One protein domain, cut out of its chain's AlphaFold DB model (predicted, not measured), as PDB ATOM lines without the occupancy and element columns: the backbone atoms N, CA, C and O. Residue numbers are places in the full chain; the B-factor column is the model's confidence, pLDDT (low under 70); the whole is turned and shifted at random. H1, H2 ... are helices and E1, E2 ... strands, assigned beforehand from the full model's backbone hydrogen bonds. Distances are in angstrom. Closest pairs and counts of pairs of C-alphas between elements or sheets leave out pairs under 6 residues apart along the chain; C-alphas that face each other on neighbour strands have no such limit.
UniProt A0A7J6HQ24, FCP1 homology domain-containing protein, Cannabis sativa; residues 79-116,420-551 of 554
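AT A GLANCE: This is residues 79 to 116 and 420 to 551 of the 554 residues of the protein "FCP1 homology domain-containing protein" of Cannabis sativa (UniProt A0A7J6HQ24). Two twisted sheets form a sandwich, only partly face to face, with their strands crossed at 61 degrees; helix H1 lies at one end of the length, and the long hairpin of E6 and E7 runs to the other end. One sheet is E4 - E3 - E6 - E7 - E8, the other E1 - E2 - E5, both antiparallel. The printed part has 170 residues with eight named strands and one named helix, in the order E1 E2 E3 E4 E5 H1 E6 E7 E8, and is mostly strand. It is elongated, 57 by 37 by 23 A, and only just compact, close to loose, with a radius of gyration of the C-alphas of 18.6 A.

IN THESE COORDINATES: Find C-alpha 79 at (33.673, 83.801, 32.908); from there E1, residues 79 to 91, runs 32.4 A and bends by 66 degrees at residue 82. E2, residues 96 to 106, comes back over 31.2 A. After the cut look for E3 at residues 426 to 433 and E4 at 436 to 440, then E5 at 460 to 470, 30.8 A long. H1, residues 475 to 487, starts at C-alpha 475 (21.664, 53.615, 44.581). E6, residues 489 to 504, spans 46.4 A, and E7, residues 507 to 523, spans 46.7 A with a bend of 52 degrees at residue 510. E8, residues 542 to 549, ends at C-alpha 549 (58.190, 74.884, 33.894).

HOW THE PARTS SIT: Start with E1 and E2, a hairpin: N 84 and O 102 are 3.0 A apart. On the other side of E2, N 101 and O 465 of E5 are 2.9 A apart. In the larger sheet, look for N 438 and O 431 between E4 and E3, 2.9 A; N 430 and O 495 between E3 and E6, 2.8 A; N 496 and O 516 between E6 and E7, 2.9 A; and N 515 and O 544 between E7 and E8, 2.8 A. E6, E7 and E8 form a meander, each strand the antiparallel neighbour of the one before. Between the sheets, the closest C-alphas of E1 and E7 are those of Ala 84 and Pro 523, 5.5 A apart; for E4 and E5 they are those of Leu 438 and Lys 469, 6.4 A. H1 only grazes both sheets; in it every O i to N i+4 pair is within hydrogen-bond range.

THE WHOLE: The two C-alphas farthest apart, those of Ala 93 and Asn 116, are 60.5 A apart. Residues 117 to 419 are not printed; C-alphas 116 and 420 are 8.3 A apart across the cut. The links E4 to E5 and E7 to E8 are long; in the latter, residues 539 to 540 pair antiparallel with residues 79 to 80 of E1. The mean pLDDT of the printed part is 71.9, and 62 residues are under 70, among them 107 to 116, 441 to 462 and 500 to 510.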
ATOM      1  N   HIS A  79      35.117  83.812  32.733       73.50
ATOM      2  CA  HIS A  79      33.673  83.801  32.908       73.50
ATOM      3  C   HIS A  79      33.014  82.874  31.884       73.50
ATOM      4  O   HIS A  79      33.415  82.779  30.725       73.50
ATOM      5  N   VAL A  80      32.001  82.145  32.349       80.38
ATOM      6  CA  VAL A  80      31.087  81.411  31.470       80.38
ATOM      7  C   VAL A  80      29.834  82.262  31.345       80.38
ATOM      8  O   VAL A  80      29.139  82.435  32.349       80.38
ATOM      9  N   ALA A  81      29.560  82.800  30.155       78.00
ATOM     10  CA  ALA A  81      28.384  83.632  29.901       78.00
ATOM     11  C   ALA A  81      27.098  82.806  29.838       78.00
ATOM     12  O   ALA A  81      26.082  83.183  30.422       78.00
ATOM     13  N   HIS A  82      27.139  81.658  29.156       80.62
ATOM     14  CA  HIS A  82      25.968  80.803  29.000       80.62
ATOM     15  C   HIS A  82      26.333  79.319  28.986       80.62
ATOM     16  O   HIS A  82      27.320  78.917  28.373       80.62
ATOM     17  N   ALA A  83      25.518  78.493  29.637       85.44
ATOM     18  CA  ALA A  83      25.617  77.043  29.561       85.44
ATOM     19  C   ALA A  83      24.222  76.424  29.622       85.44
ATOM     20  O   ALA A  83      23.414  76.815  30.468       85.44
ATOM     21  N   ALA A  84      23.959  75.429  28.777       86.38
ATOM     22  CA  ALA A  84      22.682  74.726  28.765       86.38
ATOM     23  C   ALA A  84      22.838  73.264  28.336       86.38
ATOM     24  O   ALA A  84      23.545  72.953  27.372       86.38
ATOM     25  N   PHE A  85      22.129  72.367  29.026       87.31
ATOM     26  CA  PHE A  85      21.930  71.000  28.552       87.31
ATOM     27  C   PHE A  85      20.731  70.956  27.607       87.31
ATOM     28  O   PHE A  85      19.626  71.330  27.995       87.31
ATOM     29  N   THR A  86      20.945  70.454  26.394       85.88
ATOM     30  CA  THR A  86      19.878  70.193  25.409       85.88
ATOM     31  C   THR A  86      19.439  68.731  25.429       85.88
ATOM     32  O   THR A  86      18.313  68.405  25.069       85.88
ATOM     33  N   LYS A  87      20.313  67.836  25.898       85.88
ATOM     34  CA  LYS A  87      20.003  66.429  26.152       85.88
ATOM     35  C   LYS A  87      20.757  65.978  27.393       85.88
ATOM     36  O   LYS A  87      21.955  66.234  27.488       85.88
ATOM     37  N   PHE A  88      20.079  65.329  28.334       88.62
ATOM     38  CA  PHE A  88      20.722  64.772  29.526       88.62
ATOM     39  C   PHE A  88      19.889  63.622  30.102       88.62
ATOM     40  O   PHE A  88      19.089  63.801  31.017       88.62
ATOM     41  N   ASP A  89      20.065  62.429  29.533       87.88
ATOM     42  CA  ASP A  89      19.273  61.247  29.873       87.88
ATOM     43  C   ASP A  89      20.149  60.056  30.234       87.88
ATOM     44  O   ASP A  89      21.098  59.710  29.528       87.88
ATOM     45  N   TYR A  90      19.794  59.394  31.331       88.25
ATOM     46  CA  TYR A  90      20.457  58.183  31.782       88.25
ATOM     47  C   TYR A  90      19.638  56.945  31.414       88.25
ATOM     48  O   TYR A  90      18.461  56.838  31.755       88.25
ATOM     49  N   VAL A  91      20.273  55.995  30.730       87.88
ATOM     50  CA  VAL A  91      19.680  54.716  30.332       87.88
ATOM     51  C   VAL A  91      20.192  53.627  31.272       87.88
ATOM     52  O   VAL A  91      21.286  53.087  31.084       87.88
ATOM     53  N   SER A  92      19.382  53.276  32.276       83.12
ATOM     54  CA  SER A  92      19.745  52.302  33.318       83.12
ATOM     55  C   SER A  92      20.084  50.913  32.777       83.12
ATOM     56  O   SER A  92      21.006  50.285  33.287       83.12
ATOM     57  N   ALA A  93      19.409  50.459  31.712       83.06
ATOM     58  CA  ALA A  93      19.621  49.131  31.125       83.06
ATOM     59  C   ALA A  93      21.061  48.907  30.631       83.06
ATOM     60  O   ALA A  93      21.594  47.809  30.749       83.06
ATOM     61  N   LYS A  94      21.698  49.953  30.091       84.25
ATOM     62  CA  LYS A  94      23.067  49.896  29.551       84.25
ATOM     63  C   LYS A  94      24.083  50.649  30.416       84.25
ATOM     64  O   LYS A  94      25.261  50.675  30.079       84.25
ATOM     65  N   LYS A  95      23.637  51.262  31.523       87.44
ATOM     66  CA  LYS A  95      24.423  52.182  32.366       87.44
ATOM     67  C   LYS A  95      25.067  53.317  31.557       87.44
ATOM     68  O   LYS A  95      26.225  53.675  31.764       87.44
ATOM     69  N   THR A  96      24.331  53.862  30.591       87.06
ATOM     70  CA  THR A  96      24.838  54.885  29.665       87.06
ATOM     71  C   THR A  96      24.145  56.221  29.874       87.06
ATOM     72  O   THR A  96      22.920  56.305  29.819       87.06
ATOM     73  N   LEU A  97      24.933  57.278  30.038       88.69
ATOM     74  CA  LEU A  97      24.488  58.663  30.086       88.69
ATOM     75  C   LEU A  97      24.631  59.298  28.699       88.69
ATOM     76  O   LEU A  97      25.727  59.364  28.143       88.69
ATOM     77  N   HIS A  98      23.516  59.758  28.146       89.44
ATOM     78  CA  HIS A  98      23.445  60.508  26.901       89.44
ATOM     79  C   HIS A  98      23.383  61.987  27.227       89.44
ATOM     80  O   HIS A  98      22.462  62.426  27.916       89.44
ATOM     81  N   PHE A  99      24.329  62.759  26.708       89.69
ATOM     82  CA  PHE A  99      24.381  64.182  26.990       89.69
ATOM     83  C   PHE A  99      24.708  64.997  25.744       89.69
ATOM     84  O   PHE A  99      25.451  64.563  24.863       89.69
ATOM     85  N   LYS A 100      24.132  66.195  25.704       88.62
ATOM     86  CA  LYS A 100      24.465  67.261  24.772       88.62
ATOM     87  C   LYS A 100      24.450  68.576  25.536       88.62
ATOM     88  O   LYS A 100      23.429  68.961  26.112       88.62
ATOM     89  N   LEU A 101      25.603  69.221  25.576       87.56
ATOM     90  CA  LEU A 101      25.875  70.419  26.354       87.56
ATOM     91  C   LEU A 101      26.486  71.476  25.446       87.56
ATOM     92  O   LEU A 101      27.435  71.195  24.718       87.56
ATOM     93  N   ILE A 102      25.960  72.690  25.552       85.00
ATOM     94  CA  ILE A 102      26.467  73.865  24.851       85.00
ATOM     95  C   ILE A 102      27.004  74.835  25.897       85.00
ATOM     96  O   ILE A 102      26.334  75.118  26.894       85.00
ATOM     97  N   LEU A 103      28.223  75.317  25.670       84.44
ATOM     98  CA  LEU A 103      28.929  76.258  26.530       84.44
ATOM     99  C   LEU A 103      29.395  77.451  25.706       84.44
ATOM    100  O   LEU A 103      30.109  77.276  24.722       84.44
ATOM    101  N   ASN A 104      29.043  78.648  26.160       79.88
ATOM    102  CA  ASN A 104      29.605  79.897  25.672       79.88
ATOM    103  C   ASN A 104      30.599  80.401  26.706       79.88
ATOM    104  O   ASN A 104      30.232  80.754  27.834       79.88
ATOM    105  N   LEU A 105      31.861  80.382  26.306       76.06
ATOM    106  CA  LEU A 105      32.958  80.932  27.079       76.06
ATOM    107  C   LEU A 105      33.224  82.352  26.597       76.06
ATOM    108  O   LEU A 105      33.215  82.608  25.387       76.06
ATOM    109  N   ASP A 106      33.484  83.243  27.546       70.88
ATOM    110  CA  ASP A 106      33.998  84.566  27.222       70.88
ATOM    111  C   ASP A 106      35.382  84.398  26.588       70.88
ATOM    112  O   ASP A 106      36.166  83.523  26.982       70.88
ATOM    113  N   LYS A 107      35.667  85.206  25.565       62.78
ATOM    114  CA  LYS A 107      36.992  85.237  24.945       62.78
ATOM    115  C   LYS A 107      38.061  85.567  25.982       62.78
ATOM    116  O   LYS A 107      37.855  86.378  26.882       62.78
ATOM    117  N   ILE A 108      39.248  84.997  25.792       58.50
ATOM    118  CA  ILE A 108      40.440  85.373  26.551       58.50
ATOM    119  C   ILE A 108      40.991  86.653  25.903       58.50
ATOM    120  O   ILE A 108      41.920  86.606  25.107       58.50
ATOM    121  N   THR A 109      40.347  87.799  26.151       43.66
ATOM    122  CA  THR A 109      40.753  89.102  25.577       43.66
ATOM    123  C   THR A 109      41.887  89.769  26.347       43.66
ATOM    124  O   THR A 109      42.574  90.635  25.812       43.66
ATOM    125  N   GLU A 110      42.108  89.376  27.600       45.88
ATOM    126  CA  GLU A 110      43.246  89.846  28.382       45.88
ATOM    127  C   GLU A 110      44.437  88.930  28.091       45.88
ATOM    128  O   GLU A 110      44.627  87.886  28.714       45.88
ATOM    129  N   SER A 111      45.229  89.310  27.089       42.53
ATOM    130  CA  SER A 111      46.586  88.786  26.944       42.53
ATOM    131  C   SER A 111      47.344  89.021  28.259       42.53
ATOM    132  O   SER A 111      47.194  90.084  28.875       42.53
ATOM    133  N   PRO A 112      48.141  88.050  28.741       43.59
ATOM    134  CA  PRO A 112      49.023  88.311  29.864       43.59
ATOM    135  C   PRO A 112      49.949  89.457  29.456       43.59
ATOM    136  O   PRO A 112      50.523  89.434  28.371       43.59
ATOM    137  N   ILE A 113      50.002  90.467  30.322       38.25
ATOM    138  CA  ILE A 113      50.775  91.709  30.236       38.25
ATOM    139  C   ILE A 113      51.956  91.578  29.257       38.25
ATOM    140  O   ILE A 113      52.947  90.917  29.568       38.25
ATOM    141  N   PHE A 114      51.876  92.249  28.103       35.94
ATOM    142  CA  PHE A 114      53.060  92.519  27.289       35.94
ATOM    143  C   PHE A 114      53.953  93.466  28.096       35.94
ATOM    144  O   PHE A 114      53.709  94.673  28.158       35.94
ATOM    145  N   VAL A 115      54.944  92.910  28.790       37.12
ATOM    146  CA  VAL A 115      55.989  93.702  29.438       37.12
ATOM    147  C   VAL A 115      57.069  93.932  28.395       37.12
ATOM    148  O   VAL A 115      57.920  93.075  28.172       37.12
ATOM    149  N   ASN A 116      57.040  95.098  27.754       33.00
ATOM    150  CA  ASN A 116      58.193  95.548  26.988       33.00
ATOM    151  C   ASN A 116      59.234  96.074  27.982       33.00
ATOM    152  O   ASN A 116      59.069  97.143  28.577       33.00
ATOM    153  N   SER A 420      58.191  89.838  22.185       34.56
ATOM    154  CA  SER A 420      56.958  89.207  21.751       34.56
ATOM    155  C   SER A 420      56.881  87.895  22.520       34.56
ATOM    156  O   SER A 420      57.747  87.034  22.385       34.56
ATOM    157  N   LEU A 421      55.887  87.778  23.396       39.47
ATOM    158  CA  LEU A 421      55.507  86.509  23.995       39.47
ATOM    159  C   LEU A 421      54.413  85.932  23.092       39.47
ATOM    160  O   LEU A 421      53.241  86.244  23.316       39.47
ATOM    161  N   PRO A 422      54.726  85.151  22.040       39.62
ATOM    162  CA  PRO A 422      53.699  84.429  21.312       39.62
ATOM    163  C   PRO A 422      53.132  83.350  22.243       39.62
ATOM    164  O   PRO A 422      53.575  82.203  22.256       39.62
ATOM    165  N   PHE A 423      52.145  83.735  23.052       50.03
ATOM    166  CA  PHE A 423      51.278  82.816  23.769       50.03
ATOM    167  C   PHE A 423      50.430  82.102  22.714       50.03
ATOM    168  O   PHE A 423      49.386  82.599  22.305       50.03
ATOM    169  N   ILE A 424      50.879  80.938  22.247       48.53
ATOM    170  CA  ILE A 424      49.993  79.979  21.583       48.53
ATOM    171  C   ILE A 424      49.621  78.949  22.649       48.53
ATOM    172  O   ILE A 424      50.352  77.974  22.832       48.53
ATOM    173  N   PRO A 425      48.546  79.169  23.429       57.94
ATOM    174  CA  PRO A 425      48.146  78.198  24.426       57.94
ATOM    175  C   PRO A 425      47.579  76.956  23.734       57.94
ATOM    176  O   PRO A 425      46.603  77.035  22.986       57.94
ATOM    177  N   ALA A 426      48.131  75.780  24.025       64.88
ATOM    178  CA  ALA A 426      47.423  74.537  23.742       64.88
ATOM    179  C   ALA A 426      46.309  74.386  24.791       64.88
ATOM    180  O   ALA A 426      46.590  74.116  25.963       64.88
ATOM    181  N   ILE A 427      45.052  74.615  24.395       73.56
ATOM    182  CA  ILE A 427      43.888  74.606  25.295       73.56
ATOM    183  C   ILE A 427      43.143  73.272  25.174       73.56
ATOM    184  O   ILE A 427      42.783  72.834  24.087       73.56
ATOM    185  N   VAL A 428      42.856  72.642  26.311       79.69
ATOM    186  CA  VAL A 428      42.049  71.421  26.404       79.69
ATOM    187  C   VAL A 428      40.948  71.632  27.435       79.69
ATOM    188  O   VAL A 428      41.223  71.894  28.606       79.69
ATOM    189  N   ILE A 429      39.688  71.489  27.024       84.12
ATOM    190  CA  ILE A 429      38.527  71.689  27.901       84.12
ATOM    191  C   ILE A 429      37.925  70.332  28.258       84.12
ATOM    192  O   ILE A 429      37.515  69.573  27.387       84.12
ATOM    193  N   CYS A 430      37.835  70.029  29.548       86.75
ATOM    194  CA  CYS A 430      37.304  68.775  30.071       86.75
ATOM    195  C   CYS A 430      36.038  69.022  30.898       86.75
ATOM    196  O   CYS A 430      36.041  69.878  31.784       86.75
ATOM    197  N   ALA A 431      34.994  68.222  30.672       89.19
ATOM    198  CA  ALA A 431      33.748  68.272  31.439       89.19
ATOM    199  C   ALA A 431      33.599  67.058  32.371       89.19
ATOM    200  O   ALA A 431      33.895  65.922  31.991       89.19
ATOM    201  N   TYR A 432      33.104  67.305  33.584       89.19
ATOM    202  CA  TYR A 432      32.875  66.306  34.627       89.19
ATOM    203  C   TYR A 432      31.503  66.503  35.280       89.19
ATOM    204  O   TYR A 432      31.122  67.630  35.597       89.19
ATOM    205  N   TYR A 433      30.791  65.411  35.538       88.62
ATOM    206  CA  TYR A 433      29.533  65.392  36.292       88.62
ATOM    207  C   TYR A 433      29.681  64.473  37.504       88.62
ATOM    208  O   TYR A 433      30.002  63.303  37.316       88.62
ATOM    209  N   ASP A 434      29.480  65.001  38.720       84.31
ATOM    210  CA  ASP A 434      29.732  64.289  39.992       84.31
ATOM    211  C   ASP A 434      31.048  63.467  39.934       84.31
ATOM    212  O   ASP A 434      31.068  62.255  40.119       84.31
ATOM    213  N   ASP A 435      32.149  64.131  39.557       83.62
ATOM    214  CA  ASP A 435      33.501  63.564  39.387       83.62
ATOM    215  C   ASP A 435      33.690  62.528  38.258       83.62
ATOM    216  O   ASP A 435      34.817  62.124  37.959       83.62
ATOM    217  N   LYS A 436      32.630  62.160  37.530       86.25
ATOM    218  CA  LYS A 436      32.713  61.298  36.345       86.25
ATOM    219  C   LYS A 436      33.077  62.124  35.113       86.25
ATOM    220  O   LYS A 436      32.403  63.097  34.776       86.25
ATOM    221  N   PHE A 437      34.138  61.728  34.414       86.88
ATOM    222  CA  PHE A 437      34.571  62.384  33.179       86.88
ATOM    223  C   PHE A 437      33.579  62.130  32.037       86.88
ATOM    224  O   PHE A 437      33.333  60.979  31.669       86.88
ATOM    225  N   LEU A 438      33.048  63.207  31.460       84.00
ATOM    226  CA  LEU A 438      32.099  63.144  30.352       84.00
ATOM    227  C   LEU A 438      32.806  63.154  28.994       84.00
ATOM    228  O   LEU A 438      32.458  62.361  28.123       84.00
ATOM    229  N   GLY A 439      33.815  64.010  28.825       83.12
ATOM    230  CA  GLY A 439      34.537  64.139  27.560       83.12
ATOM    231  C   GLY A 439      35.406  65.390  27.464       83.12
ATOM    232  O   GLY A 439      35.433  66.229  28.375       83.12
ATOM    233  N   VAL A 440      36.120  65.490  26.343       81.31
ATOM    234  CA  VAL A 440      36.863  66.686  25.926       81.31
ATOM    235  C   VAL A 440      35.995  67.478  24.954       81.31
ATOM    236  O   VAL A 440      35.367  66.891  24.075       81.31
ATOM    237  N   GLY A 441      35.930  68.794  25.134       67.88
ATOM    238  CA  GLY A 441      35.191  69.684  24.248       67.88
ATOM    239  C   GLY A 441      35.975  69.895  22.963       67.88
ATOM    240  O   GLY A 441      37.143  70.276  23.015       67.88
ATOM    241  N   LEU A 442      35.333  69.655  21.823       57.34
ATOM    242  CA  LEU A 442      35.870  70.029  20.520       57.34
ATOM    243  C   LEU A 442      35.479  71.489  20.279       57.34
ATOM    244  O   LEU A 442      34.303  71.810  20.118       57.34
ATOM    245  N   SER A 443      36.461  72.382  20.301       55.16
ATOM    246  CA  SER A 443      36.306  73.775  19.881       55.16
ATOM    247  C   SER A 443      37.237  74.046  18.711       55.16
ATOM    248  O   SER A 443      38.337  73.496  18.670       55.16
ATOM    249  N   ASN A 444      36.844  74.946  17.809       50.47
ATOM    250  CA  ASN A 444      37.788  75.585  16.898       50.47
ATOM    251  C   ASN A 444      38.744  76.425  17.763       50.47
ATOM    252  O   ASN A 444      38.422  77.547  18.145       50.47
ATOM    253  N   LEU A 445      39.875  75.839  18.166       46.88
ATOM    254  CA  LEU A 445      40.810  76.415  19.144       46.88
ATOM    255  C   LEU A 445      41.349  77.792  18.722       46.88
ATOM    256  O   LEU A 445      41.700  78.588  19.588       46.88
ATOM    257  N   LEU A 446      41.313  78.113  17.420       41.19
ATOM    258  CA  LEU A 446      41.623  79.444  16.887       41.19
ATOM    259  C   LEU A 446      40.664  80.562  17.358       41.19
ATOM    260  O   LEU A 446      41.020  81.727  17.259       41.19
ATOM    261  N   SER A 447      39.465  80.252  17.870       45.78
ATOM    262  CA  SER A 447      38.452  81.258  18.261       45.78
ATOM    263  C   SER A 447      38.604  81.779  19.701       45.78
ATOM    264  O   SER A 447      38.040  82.813  20.060       45.78
ATOM    265  N   LEU A 448      39.347  81.065  20.557       48.38
ATOM    266  CA  LEU A 448      39.511  81.429  21.974       48.38
ATOM    267  C   LEU A 448      40.608  82.474  22.210       48.38
ATOM    268  O   LEU A 448      40.639  83.083  23.280       48.38
ATOM    269  N   TYR A 449      41.481  82.677  21.223       48.69
ATOM    270  CA  TYR A 449      42.609  83.596  21.277       48.69
ATOM    271  C   TYR A 449      42.550  84.534  20.068       48.69
ATOM    272  O   TYR A 449      42.769  84.098  18.940       48.69
ATOM    273  N   LEU A 450      42.226  85.811  20.291       43.66
ATOM    274  CA  LEU A 450      42.361  86.842  19.261       43.66
ATOM    275  C   LEU A 450      43.704  87.553  19.472       43.66
ATOM    276  O   LEU A 450      43.962  88.019  20.586       43.66
ATOM    277  N   PRO A 451      44.562  87.658  18.443       39.84
ATOM    278  CA  PRO A 451      45.751  88.494  18.531       39.84
ATOM    279  C   PRO A 451      45.357  89.968  18.754       39.84
ATOM    280  O   PRO A 451      44.247  90.371  18.384       39.84
ATOM    281  N   PRO A 452      46.243  90.793  19.344       38.12
ATOM    282  CA  PRO A 452      45.981  92.218  19.539       38.12
ATOM    283  C   PRO A 452      45.600  92.884  18.206       38.12
ATOM    284  O   PRO A 452      46.347  92.785  17.238       38.12
ATOM    285  N   GLY A 453      44.434  93.535  18.147       35.16
ATOM    286  CA  GLY A 453      43.939  94.224  16.945       35.16
ATOM    287  C   GLY A 453      42.994  93.414  16.046       35.16
ATOM    288  O   GLY A 453      42.381  93.993  15.156       35.16
ATOM    289  N   ALA A 454      42.799  92.113  16.291       37.72
ATOM    290  CA  ALA A 454      41.752  91.354  15.611       37.72
ATOM    291  C   ALA A 454      40.398  91.569  16.306       37.72
ATOM    292  O   ALA A 454      40.264  91.348  17.509       37.72
ATOM    293  N   SER A 455      39.370  91.945  15.546       41.34
ATOM    294  CA  SER A 455      37.970  91.900  15.974       41.34
ATOM    295  C   SER A 455      37.284  90.737  15.264       41.34
ATOM    296  O   SER A 455      37.157  90.753  14.041       41.34
ATOM    297  N   SER A 456      36.842  89.717  16.003       43.22
ATOM    298  CA  SER A 456      35.934  88.716  15.433       43.22
ATOM    299  C   SER A 456      34.480  89.153  15.652       43.22
ATOM    300  O   SER A 456      34.189  89.716  16.709       43.22
ATOM    301  N   PRO A 457      33.557  88.861  14.718       41.44
ATOM    302  CA  PRO A 457      32.159  89.311  14.797       41.44
ATOM    303  C   PRO A 457      31.354  88.762  15.989       41.44
ATOM    304  O   PRO A 457      30.223  89.181  16.205       41.44
ATOM    305  N   PHE A 458      31.897  87.801  16.745       43.81
ATOM    306  CA  PHE A 458      31.206  87.121  17.842       43.81
ATOM    307  C   PHE A 458      32.028  87.208  19.125       43.81
ATOM    308  O   PHE A 458      33.143  86.701  19.146       43.81
ATOM    309  N   ASP A 459      31.488  87.782  20.203       46.25
ATOM    310  CA  ASP A 459      32.172  87.962  21.502       46.25
ATOM    311  C   ASP A 459      32.400  86.681  22.320       46.25
ATOM    312  O   ASP A 459      33.106  86.699  23.328       46.25
ATOM    313  N   TYR A 460      31.870  85.546  21.862       57.09
ATOM    314  CA  TYR A 460      31.892  84.280  22.592       57.09
ATOM    315  C   TYR A 460      32.443  83.144  21.734       57.09
ATOM    316  O   TYR A 460      32.144  83.052  20.542       57.09
ATOM    317  N   SER A 461      33.185  82.228  22.361       64.88
ATOM    318  CA  SER A 461      33.544  80.953  21.739       64.88
ATOM    319  C   SER A 461      32.590  79.861  22.210       64.88
ATOM    320  O   SER A 461      32.459  79.597  23.408       64.88
ATOM    321  N   TRP A 462      31.949  79.201  21.251       66.00
ATOM    322  CA  TRP A 462      31.040  78.087  21.487       66.00
ATOM    323  C   TRP A 462      31.822  76.775  21.584       66.00
ATOM    324  O   TRP A 462      32.644  76.442  20.729       66.00
ATOM    325  N   VAL A 463      31.550  76.017  22.642       77.69
ATOM    326  CA  VAL A 463      32.102  74.682  22.875       77.69
ATOM    327  C   VAL A 463      30.942  73.721  23.065       77.69
ATOM    328  O   VAL A 463      30.091  73.919  23.937       77.69
ATOM    329  N   SER A 464      30.905  72.673  22.248       79.69
ATOM    330  CA  SER A 464      29.878  71.637  22.328       79.69
ATOM    331  C   SER A 464      30.471  70.349  22.884       79.69
ATOM    332  O   SER A 464      31.553  69.917  22.483       79.69
ATOM    333  N   PHE A 465      29.745  69.723  23.805       83.50
ATOM    334  CA  PHE A 465      30.026  68.383  24.302       83.50
ATOM    335  C   PHE A 465      28.834  67.505  23.952       83.50
ATOM    336  O   PHE A 465      27.750  67.678  24.508       83.50
ATOM    337  N   GLU A 466      29.031  66.552  23.052       84.88
ATOM    338  CA  GLU A 466      27.993  65.611  22.648       84.88
ATOM    339  C   GLU A 466      28.537  64.191  22.711       84.88
ATOM    340  O   GLU A 466      29.638  63.910  22.239       84.88
ATOM    341  N   GLY A 467      27.779  63.287  23.328       85.06
ATOM    342  CA  GLY A 467      28.215  61.906  23.407       85.06
ATOM    343  C   GLY A 467      27.354  61.002  24.271       85.06
ATOM    344  O   GLY A 467      26.343  61.386  24.866       85.06
ATOM    345  N   LYS A 468      27.794  59.745  24.313       87.94
ATOM    346  CA  LYS A 468      27.270  58.693  25.180       87.94
ATOM    347  C   LYS A 468      28.425  58.203  26.038       87.94
ATOM    348  O   LYS A 468      29.452  57.799  25.497       87.94
ATOM    349  N   LYS A 469      28.270  58.227  27.359       87.31
ATOM    350  CA  LYS A 469      29.301  57.758  28.289       87.31
ATOM    351  C   LYS A 469      28.736  56.694  29.211       87.31
ATOM    352  O   LYS A 469      27.684  56.892  29.811       87.31
ATOM    353  N   THR A 470      29.441  55.577  29.344       86.06
ATOM    354  CA  THR A 470      29.122  54.574  30.362       86.06
ATOM    355  C   THR A 470      29.466  55.151  31.730       86.06
ATOM    356  O   THR A 470      30.629  55.442  32.008       86.06
ATOM    357  N   VAL A 471      28.449  55.364  32.558       84.31
ATOM    358  CA  VAL A 471      28.573  55.910  33.911       84.31
ATOM    359  C   VAL A 471      27.780  54.993  34.829       84.31
ATOM    360  O   VAL A 471      26.581  54.824  34.649       84.31
ATOM    361  N   SER A 472      28.438  54.370  35.802       83.94
ATOM    362  CA  SER A 472      27.747  53.619  36.846       83.94
ATOM    363  C   SER A 472      27.334  54.576  37.958       83.94
ATOM    364  O   SER A 472      28.204  55.225  38.542       83.94
ATOM    365  N   PHE A 473      26.034  54.649  38.228       85.25
ATOM    366  CA  PHE A 473      25.496  55.324  39.404       85.25
ATOM    367  C   PHE A 473      25.130  54.304  40.478       85.25
ATOM    368  O   PHE A 473      24.416  53.337  40.193       85.25
ATOM    369  N   ASP A 474      25.562  54.557  41.707       85.81
ATOM    370  CA  ASP A 474      25.122  53.803  42.879       85.81
ATOM    371  C   ASP A 474      23.671  54.154  43.250       85.81
ATOM    372  O   ASP A 474      23.086  55.125  42.760       85.81
ATOM    373  N   SER A 475      23.060  53.392  44.164       84.75
ATOM    374  CA  SER A 475      21.664  53.615  44.581       84.75
ATOM    375  C   SER A 475      21.422  55.034  45.125       84.75
ATOM    376  O   SER A 475      20.384  55.642  44.849       84.75
ATOM    377  N   GLY A 476      22.394  55.593  45.854       87.25
ATOM    378  CA  GLY A 476      22.355  56.968  46.356       87.25
ATOM    379  C   GLY A 476      22.528  58.022  45.258       87.25
ATOM    380  O   GLY A 476      21.818  59.031  45.251       87.25
ATOM    381  N   GLU A 477      23.424  57.783  44.302       86.31
ATOM    382  CA  GLU A 477      23.665  58.686  43.171       86.31
ATOM    383  C   GLU A 477      22.460  58.725  42.225       86.31
ATOM    384  O   GLU A 477      22.063  59.798  41.778       86.31
ATOM    385  N   MET A 478      21.803  57.583  42.009       87.31
ATOM    386  CA  MET A 478      20.579  57.487  41.215       87.31
ATOM    387  C   MET A 478      19.429  58.295  41.825       87.31
ATOM    388  O   MET A 478      18.750  59.049  41.127       87.31
ATOM    389  N   LYS A 479      19.232  58.192  43.147       88.94
ATOM    390  CA  LYS A 479      18.246  59.014  43.870       88.94
ATOM    391  C   LYS A 479      18.542  60.505  43.693       88.94
ATOM    392  O   LYS A 479      17.629  61.292  43.450       88.94
ATOM    393  N   ARG A 480      19.821  60.891  43.770       89.00
ATOM    394  CA  ARG A 480      20.267  62.277  43.574       89.00
ATOM    395  C   ARG A 480      20.041  62.757  42.138       89.00
ATOM    396  O   ARG A 480      19.581  63.879  41.951       89.00
ATOM    397  N   PHE A 481      20.321  61.915  41.144       87.62
ATOM    398  CA  PHE A 481      20.085  62.208  39.732       87.62
ATOM    399  C   PHE A 481      18.597  62.441  39.449       87.62
ATOM    400  O   PHE A 481      18.237  63.471  38.882       87.62
ATOM    401  N   ASN A 482      17.724  61.542  39.914       87.62
ATOM    402  CA  ASN A 482      16.278  61.661  39.711       87.62
ATOM    403  C   ASN A 482      15.694  62.904  40.395       87.62
ATOM    404  O   ASN A 482      14.858  63.585  39.806       87.62
ATOM    405  N   ARG A 483      16.184  63.259  41.591       88.62
ATOM    406  CA  ARG A 483      15.812  64.516  42.260       88.62
ATOM    407  C   ARG A 483      16.267  65.748  41.470       88.62
ATOM    408  O   ARG A 483      15.503  66.680  41.280       88.62
ATOM    409  N   ARG A 484      17.490  65.754  40.937       86.44
ATOM    410  CA  ARG A 484      17.954  66.869  40.091       86.44
ATOM    411  C   ARG A 484      17.187  66.962  38.770       86.44
ATOM    412  O   ARG A 484      17.046  68.055  38.232       86.44
ATOM    413  N   LYS A 485      16.649  65.844  38.268       85.12
ATOM    414  CA  LYS A 485      15.777  65.826  37.087       85.12
ATOM    415  C   LYS A 485      14.457  66.565  37.325       85.12
ATOM    416  O   LYS A 485      14.001  67.229  36.400       85.12
ATOM    417  N   SER A 486      13.887  66.519  38.536       80.56
ATOM    418  CA  SER A 486      12.724  67.356  38.881       80.56
ATOM    419  C   SER A 486      13.092  68.828  39.057       80.56
ATOM    420  O   SER A 486      12.316  69.694  38.665       80.56
ATOM    421  N   ASP A 487      14.283  69.114  39.589       81.50
ATOM    422  CA  ASP A 487      14.760  70.491  39.799       81.50
ATOM    423  C   ASP A 487      15.183  71.173  38.480       81.50
ATOM    424  O   ASP A 487      15.229  72.398  38.387       81.50
ATOM    425  N   GLY A 488      15.524  70.389  37.452       83.00
ATOM    426  CA  GLY A 488      15.945  70.876  36.135       83.00
ATOM    427  C   GLY A 488      17.320  71.553  36.116       83.00
ATOM    428  O   GLY A 488      17.687  72.146  35.102       83.00
ATOM    429  N   ILE A 489      18.087  71.476  37.211       85.75
ATOM    430  CA  ILE A 489      19.415  72.084  37.355       85.75
ATOM    431  C   ILE A 489      20.437  71.001  37.700       85.75
ATOM    432  O   ILE A 489      20.335  70.311  38.716       85.75
ATOM    433  N   PHE A 490      21.484  70.907  36.884       88.62
ATOM    434  CA  PHE A 490      22.539  69.913  37.024       88.62
ATOM    435  C   PHE A 490      23.882  70.590  37.326       88.62
ATOM    436  O   PHE A 490      24.298  71.489  36.588       88.62
ATOM    437  N   PRO A 491      24.590  70.196  38.400       89.88
ATOM    438  CA  PRO A 491      25.930  70.694  38.647       89.88
ATOM    439  C   PRO A 491      26.906  70.058  37.657       89.88
ATOM    440  O   PRO A 491      26.943  68.839  37.500       89.88
ATOM    441  N   LEU A 492      27.722  70.886  37.018       90.81
ATOM    442  CA  LEU A 492      28.785  70.448  36.125       90.81
ATOM    443  C   LEU A 492      30.100  71.094  36.542       90.81
ATOM    444  O   LEU A 492      30.154  72.276  36.885       90.81
ATOM    445  N   PHE A 493      31.176  70.324  36.475       90.56
ATOM    446  CA  PHE A 493      32.517  70.812  36.713       90.56
ATOM    447  C   PHE A 493      33.325  70.829  35.420       90.56
ATOM    448  O   PHE A 493      33.488  69.803  34.764       90.56
ATOM    449  N   ILE A 494      33.852  71.997  35.057       88.75
ATOM    450  CA  ILE A 494      34.695  72.166  33.872       88.75
ATOM    451  C   ILE A 494      36.125  72.436  34.318       88.75
ATOM    452  O   ILE A 494      36.368  73.287  35.178       88.75
ATOM    453  N   LYS A 495      37.071  71.715  33.717       87.88
ATOM    454  CA  LYS A 495      38.504  71.989  33.821       87.88
ATOM    455  C   LYS A 495      39.017  72.429  32.456       87.88
ATOM    456  O   LYS A 495      39.007  71.627  31.529       87.88
ATOM    457  N   VAL A 496      39.499  73.660  32.346       83.56
ATOM    458  CA  VAL A 496      40.254  74.114  31.171       83.56
ATOM    459  C   VAL A 496      41.726  73.977  31.506       83.56
ATOM    460  O   VAL A 496      42.203  74.629  32.428       83.56
ATOM    461  N   LYS A 497      42.439  73.100  30.810       81.00
ATOM    462  CA  LYS A 497      43.888  72.949  30.921       81.00
ATOM    463  C   LYS A 497      44.531  73.727  29.786       81.00
ATOM    464  O   LYS A 497      44.098  73.587  28.648       81.00
ATOM    465  N   MET A 498      45.545  74.519  30.092       76.50
ATOM    466  CA  MET A 498      46.293  75.264  29.086       76.50
ATOM    467  C   MET A 498      47.777  75.014  29.300       76.50
ATOM    468  O   MET A 498      48.250  75.015  30.442       76.50
ATOM    469  N   VAL A 499      48.494  74.788  28.207       73.44
ATOM    470  CA  VAL A 499      49.956  74.791  28.189       73.44
ATOM    471  C   VAL A 499      50.389  76.072  27.508       73.44
ATOM    472  O   VAL A 499      50.021  76.306  26.362       73.44
ATOM    473  N   ASN A 500      51.119  76.901  28.240       69.25
ATOM    474  CA  ASN A 500      51.585  78.200  27.788       69.25
ATOM    475  C   ASN A 500      53.085  78.127  27.532       69.25
ATOM    476  O   ASN A 500      53.838  77.878  28.470       69.25
ATOM    477  N   SER A 501      53.515  78.372  26.300       63.38
ATOM    478  CA  SER A 501      54.936  78.468  25.973       63.38
ATOM    479  C   SER A 501      55.445  79.882  26.220       63.38
ATOM    480  O   SER A 501      54.901  80.842  25.674       63.38
ATOM    481  N   PHE A 502      56.499  80.012  27.022       61.97
ATOM    482  CA  PHE A 502      57.198  81.274  27.224       61.97
ATOM    483  C   PHE A 502      58.419  81.316  26.303       61.97
ATOM    484  O   PHE A 502      59.324  80.484  26.411       61.97
ATOM    485  N   LYS A 503      58.427  82.269  25.367       55.28
ATOM    486  CA  LYS A 503      59.537  82.511  24.438       55.28
ATOM    487  C   LYS A 503      60.022  83.942  24.610       55.28
ATOM    488  O   LYS A 503      59.194  84.843  24.659       55.28
ATOM    489  N   VAL A 504      61.331  84.149  24.690       53.88
ATOM    490  CA  VAL A 504      61.947  85.480  24.619       53.88
ATOM    491  C   VAL A 504      62.729  85.529  23.316       53.88
ATOM    492  O   VAL A 504      63.700  84.797  23.141       53.88
ATOM    493  N   ASP A 505      62.247  86.352  22.384       56.03
ATOM    494  CA  ASP A 505      62.690  86.370  20.987       56.03
ATOM    495  C   ASP A 505      62.652  84.963  20.345       56.03
ATOM    496  O   ASP A 505      61.575  84.365  20.252       56.03
ATOM    497  N   GLN A 506      63.793  84.412  19.919       52.69
ATOM    498  CA  GLN A 506      63.877  83.074  19.320       52.69
ATOM    499  C   GLN A 506      64.082  81.959  20.356       52.69
ATOM    500  O   GLN A 506      63.987  80.779  20.021       52.69
ATOM    501  N   MET A 507      64.341  82.307  21.619       47.88
ATOM    502  CA  MET A 507      64.659  81.341  22.666       47.88
ATOM    503  C   MET A 507      63.390  80.876  23.387       47.88
ATOM    504  O   MET A 507      62.669  81.669  23.999       47.88
ATOM    505  N   HIS A 508      63.117  79.569  23.349       65.06
ATOM    506  CA  HIS A 508      62.092  78.942  24.185       65.06
ATOM    507  C   HIS A 508      62.643  78.753  25.599       65.06
ATOM    508  O   HIS A 508      63.650  78.081  25.796       65.06
ATOM    509  N   ILE A 509      62.008  79.396  26.577       65.69
ATOM    510  CA  ILE A 509      62.430  79.353  27.984       65.69
ATOM    511  C   ILE A 509      61.775  78.178  28.708       65.69
ATOM    512  O   ILE A 509      62.352  77.615  29.635       65.69
ATOM    513  N   GLY A 510      60.555  77.821  28.310       67.00
ATOM    514  CA  GLY A 510      59.845  76.693  28.888       67.00
ATOM    515  C   GLY A 510      58.340  76.777  28.698       67.00
ATOM    516  O   GLY A 510      57.777  77.824  28.364       67.00
ATOM    517  N   ASP A 511      57.684  75.652  28.946       74.00
ATOM    518  CA  ASP A 511      56.231  75.548  28.916       74.00
ATOM    519  C   ASP A 511      55.667  75.513  30.332       74.00
ATOM    520  O   ASP A 511      56.190  74.828  31.201       74.00
ATOM    521  N   PHE A 512      54.560  76.205  30.571       73.50
ATOM    522  CA  PHE A 512      53.915  76.297  31.878       73.50
ATOM    523  C   PHE A 512      52.493  75.762  31.809       73.50
ATOM    524  O   PHE A 512      51.735  76.058  30.883       73.50
ATOM    525  N   ARG A 513      52.090  74.988  32.821       76.25
ATOM    526  CA  ARG A 513      50.715  74.479  32.916       76.25
ATOM    527  C   ARG A 513      49.854  75.440  33.713       76.25
ATOM    528  O   ARG A 513      50.146  75.742  34.865       76.25
ATOM    529  N   SER A 514      48.723  75.826  33.144       78.12
ATOM    530  CA  SER A 514      47.657  76.495  33.880       78.12
ATOM    531  C   SER A 514      46.358  75.706  33.787       78.12
ATOM    532  O   SER A 514      46.138  74.891  32.888       78.12
ATOM    533  N   THR A 515      45.512  75.845  34.799       81.12
ATOM    534  CA  THR A 515      44.238  75.143  34.887       81.12
ATOM    535  C   THR A 515      43.170  76.064  35.453       81.12
ATOM    536  O   THR A 515      43.266  76.514  36.591       81.12
ATOM    537  N   VAL A 516      42.102  76.278  34.693       84.25
ATOM    538  CA  VAL A 516      40.886  76.942  35.165       84.25
ATOM    539  C   VAL A 516      39.891  75.889  35.619       84.25
ATOM    540  O   VAL A 516      39.654  74.898  34.927       84.25
ATOM    541  N   LYS A 517      39.294  76.104  36.787       87.81
ATOM    542  CA  LYS A 517      38.254  75.255  37.365       87.81
ATOM    543  C   LYS A 517      36.960  76.057  37.484       87.81
ATOM    544  O   LYS A 517      36.909  77.053  38.204       87.81
ATOM    545  N   CYS A 518      35.905  75.595  36.822       88.62
ATOM    546  CA  CYS A 518      34.578  76.205  36.861       88.62
ATOM    547  C   CYS A 518      33.571  75.236  37.487       88.62
ATOM    548  O   CYS A 518      33.423  74.105  37.023       88.62
ATOM    549  N   ARG A 519      32.852  75.681  38.522       89.69
ATOM    550  CA  ARG A 519      31.714  74.954  39.107       89.69
ATOM    551  C   ARG A 519      30.425  75.589  38.605       89.69
ATOM    552  O   ARG A 519      30.063  76.661  39.071       89.69
ATOM    553  N   LEU A 520      29.756  74.943  37.660       89.75
ATOM    554  CA  LEU A 520      28.576  75.475  36.988       89.75
ATOM    555  C   LEU A 520      27.300  74.805  37.494       89.75
ATOM    556  O   LEU A 520      27.286  73.613  37.793       89.75
ATOM    557  N   LYS A 521      26.213  75.574  37.544       89.44
ATOM    558  CA  LYS A 521      24.847  75.067  37.727       89.44
ATOM    559  C   LYS A 521      24.115  75.253  36.408       89.44
ATOM    560  O   LYS A 521      23.801  76.381  36.041       89.44
ATOM    561  N   ILE A 522      23.912  74.163  35.679       88.69
ATOM    562  CA  ILE A 522      23.456  74.212  34.293       88.69
ATOM    563  C   ILE A 522      21.982  73.822  34.230       88.69
ATOM    564  O   ILE A 522      21.630  72.733  34.694       88.69
ATOM    565  N   PRO A 523      21.118  74.677  33.667       87.50
ATOM    566  CA  PRO A 523      19.729  74.327  33.444       87.50
ATOM    567  C   PRO A 523      19.585  73.334  32.287       87.50
ATOM    568  O   PRO A 523      20.334  73.363  31.304       87.50
ATOM    569  N   PHE A 524      18.588  72.465  32.398       85.25
ATOM    570  CA  PHE A 524      18.134  71.620  31.303       85.25
ATOM    571  C   PHE A 524      17.034  72.331  30.517       85.25
ATOM    572  O   PHE A 524      15.977  72.654  31.059       85.25
ATOM    573  N   VAL A 525      17.296  72.583  29.236       73.88
ATOM    574  CA  VAL A 525      16.372  73.271  28.333       73.88
ATOM    575  C   VAL A 525      15.652  72.210  27.512       73.88
ATOM    576  O   VAL A 525      16.127  71.789  26.462       73.88
ATOM    577  N   ASN A 526      14.503  71.755  28.013       65.25
ATOM    578  CA  ASN A 526      13.533  71.016  27.208       65.25
ATOM    579  C   ASN A 526      12.494  72.026  26.718       65.25
ATOM    580  O   ASN A 526      12.017  72.819  27.529       65.25
ATOM    581  N   GLY A 527      12.204  72.046  25.418       56.22
ATOM    582  CA  GLY A 527      11.617  73.174  24.676       56.22
ATOM    583  C   GLY A 527      10.203  73.654  25.042       56.22
ATOM    584  O   GLY A 527       9.486  74.076  24.145       56.22
ATOM    585  N   THR A 528       9.771  73.614  26.304       49.62
ATOM    586  CA  THR A 528       8.396  73.966  26.695       49.62
ATOM    587  C   THR A 528       8.211  74.773  27.979       49.62
ATOM    588  O   THR A 528       7.124  75.305  28.144       49.62
ATOM    589  N   ASN A 529       9.208  74.996  28.845       46.75
ATOM    590  CA  ASN A 529       8.981  75.794  30.065       46.75
ATOM    591  C   ASN A 529       9.945  76.975  30.186       46.75
ATOM    592  O   ASN A 529      11.031  76.872  30.756       46.75
ATOM    593  N   ASN A 530       9.486  78.132  29.705       47.19
ATOM    594  CA  ASN A 530      10.092  79.449  29.909       47.19
ATOM    595  C   ASN A 530       9.845  79.945  31.354       47.19
ATOM    596  O   ASN A 530       9.310  81.024  31.594       47.19
ATOM    597  N   SER A 531      10.206  79.131  32.348       52.59
ATOM    598  CA  SER A 531      10.303  79.592  33.732       52.59
ATOM    599  C   SER A 531      11.513  80.517  33.830       52.59
ATOM    600  O   SER A 531      12.659  80.083  33.694       52.59
ATOM    601  N   ASN A 532      11.268  81.805  34.085       53.56
ATOM    602  CA  ASN A 532      12.308  82.824  34.251       53.56
ATOM    603  C   ASN A 532      13.346  82.474  35.347       53.56
ATOM    604  O   ASN A 532      14.429  83.060  35.354       53.56
ATOM    605  N   ASN A 533      13.051  81.502  36.224       56.31
ATOM    606  CA  ASN A 533      13.903  81.085  37.342       56.31
ATOM    607  C   ASN A 533      15.023  80.104  36.958       56.31
ATOM    608  O   ASN A 533      15.989  79.979  37.711       56.31
ATOM    609  N   ASN A 534      14.945  79.455  35.791       63.16
ATOM    610  CA  ASN A 534      15.935  78.462  35.348       63.16
ATOM    611  C   ASN A 534      16.941  79.036  34.339       63.16
ATOM    612  O   ASN A 534      17.554  78.294  33.572       63.16
ATOM    613  N   ARG A 535      17.132  80.360  34.310       69.19
ATOM    614  CA  ARG A 535      18.177  80.961  33.474       69.19
ATOM    615  C   ARG A 535      19.555  80.701  34.070       69.19
ATOM    616  O   ARG A 535      19.770  80.835  35.276       69.19
ATOM    617  N   PHE A 536      20.495  80.343  33.199       80.75
ATOM    618  CA  PHE A 536      21.892  80.203  33.577       80.75
ATOM    619  C   PHE A 536      22.421  81.535  34.124       80.75
ATOM    620  O   PHE A 536      22.196  82.590  33.531       80.75
ATOM    621  N   LYS A 537      23.126  81.478  35.255       81.62
ATOM    622  CA  LYS A 537      23.792  82.639  35.849       81.62
ATOM    623  C   LYS A 537      25.264  82.610  35.469       81.62
ATOM    624  O   LYS A 537      25.941  81.610  35.728       81.62
ATOM    625  N   ALA A 538      25.751  83.718  34.913       79.94
ATOM    626  CA  ALA A 538      27.161  83.875  34.593       79.94
ATOM    627  C   ALA A 538      28.015  83.554  35.827       79.94
ATOM    628  O   ALA A 538      27.762  84.051  36.927       79.94
ATOM    629  N   THR A 539      28.985  82.660  35.658       83.12
ATOM    630  CA  THR A 539      29.761  82.114  36.776       83.12
ATOM    631  C   THR A 539      31.235  82.433  36.584       83.12
ATOM    632  O   THR A 539      31.804  82.138  35.534       83.12
ATOM    633  N   LYS A 540      31.854  83.026  37.611       82.81
ATOM    634  CA  LYS A 540      33.298  83.278  37.660       82.81
ATOM    635  C   LYS A 540      34.044  81.983  37.978       82.81
ATOM    636  O   LYS A 540      33.679  81.269  38.915       82.81
ATOM    637  N   CYS A 541      35.094  81.693  37.221       83.69
ATOM    638  CA  CYS A 541      35.930  80.517  37.421       83.69
ATOM    639  C   CYS A 541      37.195  80.832  38.225       83.69
ATOM    640  O   CYS A 541      37.646  81.974  38.294       83.69
ATOM    641  N   VAL A 542      37.774  79.795  38.834       82.75
ATOM    642  CA  VAL A 542      39.017  79.901  39.606       82.75
ATOM    643  C   VAL A 542      40.192  79.509  38.720       82.75
ATOM    644  O   VAL A 542      40.199  78.418  38.146       82.75
ATOM    645  N   TYR A 543      41.181  80.392  38.622       80.75
ATOM    646  CA  TYR A 543      42.414  80.163  37.880       80.75
ATOM    647  C   TYR A 543      43.505  79.597  38.796       80.75
ATOM    648  O   TYR A 543      43.703  80.079  39.910       80.75
ATOM    649  N   HIS A 544      44.214  78.576  38.321       75.50
ATOM    650  CA  HIS A 544      45.383  78.007  38.980       75.50
ATOM    651  C   HIS A 544      46.549  77.960  37.990       75.50
ATOM    652  O   HIS A 544      46.472  77.253  36.984       75.50
ATOM    653  N   LEU A 545      47.635  78.668  38.289       74.56
ATOM    654  CA  LEU A 545      48.896  78.573  37.557       74.56
ATOM    655  C   LEU A 545      49.842  77.629  38.297       74.56
ATOM    656  O   LEU A 545      49.984  77.737  39.514       74.56
ATOM    657  N   ASN A 546      50.487  76.721  37.569       71.50
ATOM    658  CA  ASN A 546      51.678  76.051  38.064       71.50
ATOM    659  C   ASN A 546      52.899  76.889  37.647       71.50
ATOM    660  O   ASN A 546      53.169  76.965  36.447       71.50
ATOM    661  N   PRO A 547      53.612  77.529  38.591       65.44
ATOM    662  CA  PRO A 547      54.743  78.396  38.271       65.44
ATOM    663  C   PRO A 547      55.993  77.617  37.841       65.44
ATOM    664  O   PRO A 547      56.966  78.227  37.413       65.44
ATOM    665  N   PHE A 548      55.991  76.286  37.956       68.25
ATOM    666  CA  PHE A 548      57.116  75.458  37.539       68.25
ATOM    667  C   PHE A 548      57.035  75.122  36.043       68.25
ATOM    668  O   PHE A 548      55.971  74.677  35.586       68.25
ATOM    669  N   PRO A 549      58.138  75.296  35.287       72.88
ATOM    670  CA  PRO A 549      58.190  74.884  33.894       72.88
ATOM    671  C   PRO A 549      58.044  73.362  33.783       72.88
ATOM    672  O   PRO A 549      58.453  72.602  34.664       72.88
ATOM    673  N   ILE A 550      57.431  72.907  32.694       73.19
ATOM    674  CA  ILE A 550      57.351  71.497  32.334       73.19
ATOM    675  C   ILE A 550      58.762  71.053  31.962       73.19
ATOM    676  O   ILE A 550      59.331  71.523  30.981       73.19
ATOM    677  N   ILE A 551      59.304  70.131  32.750       71.00
ATOM    678  CA  ILE A 551      60.531  69.422  32.410       71.00
ATOM    679  C   ILE A 551      60.114  68.247  31.529       71.00
ATOM    680  O   ILE A 551      59.411  67.342  31.988       71.00
TER     681      ILE A 551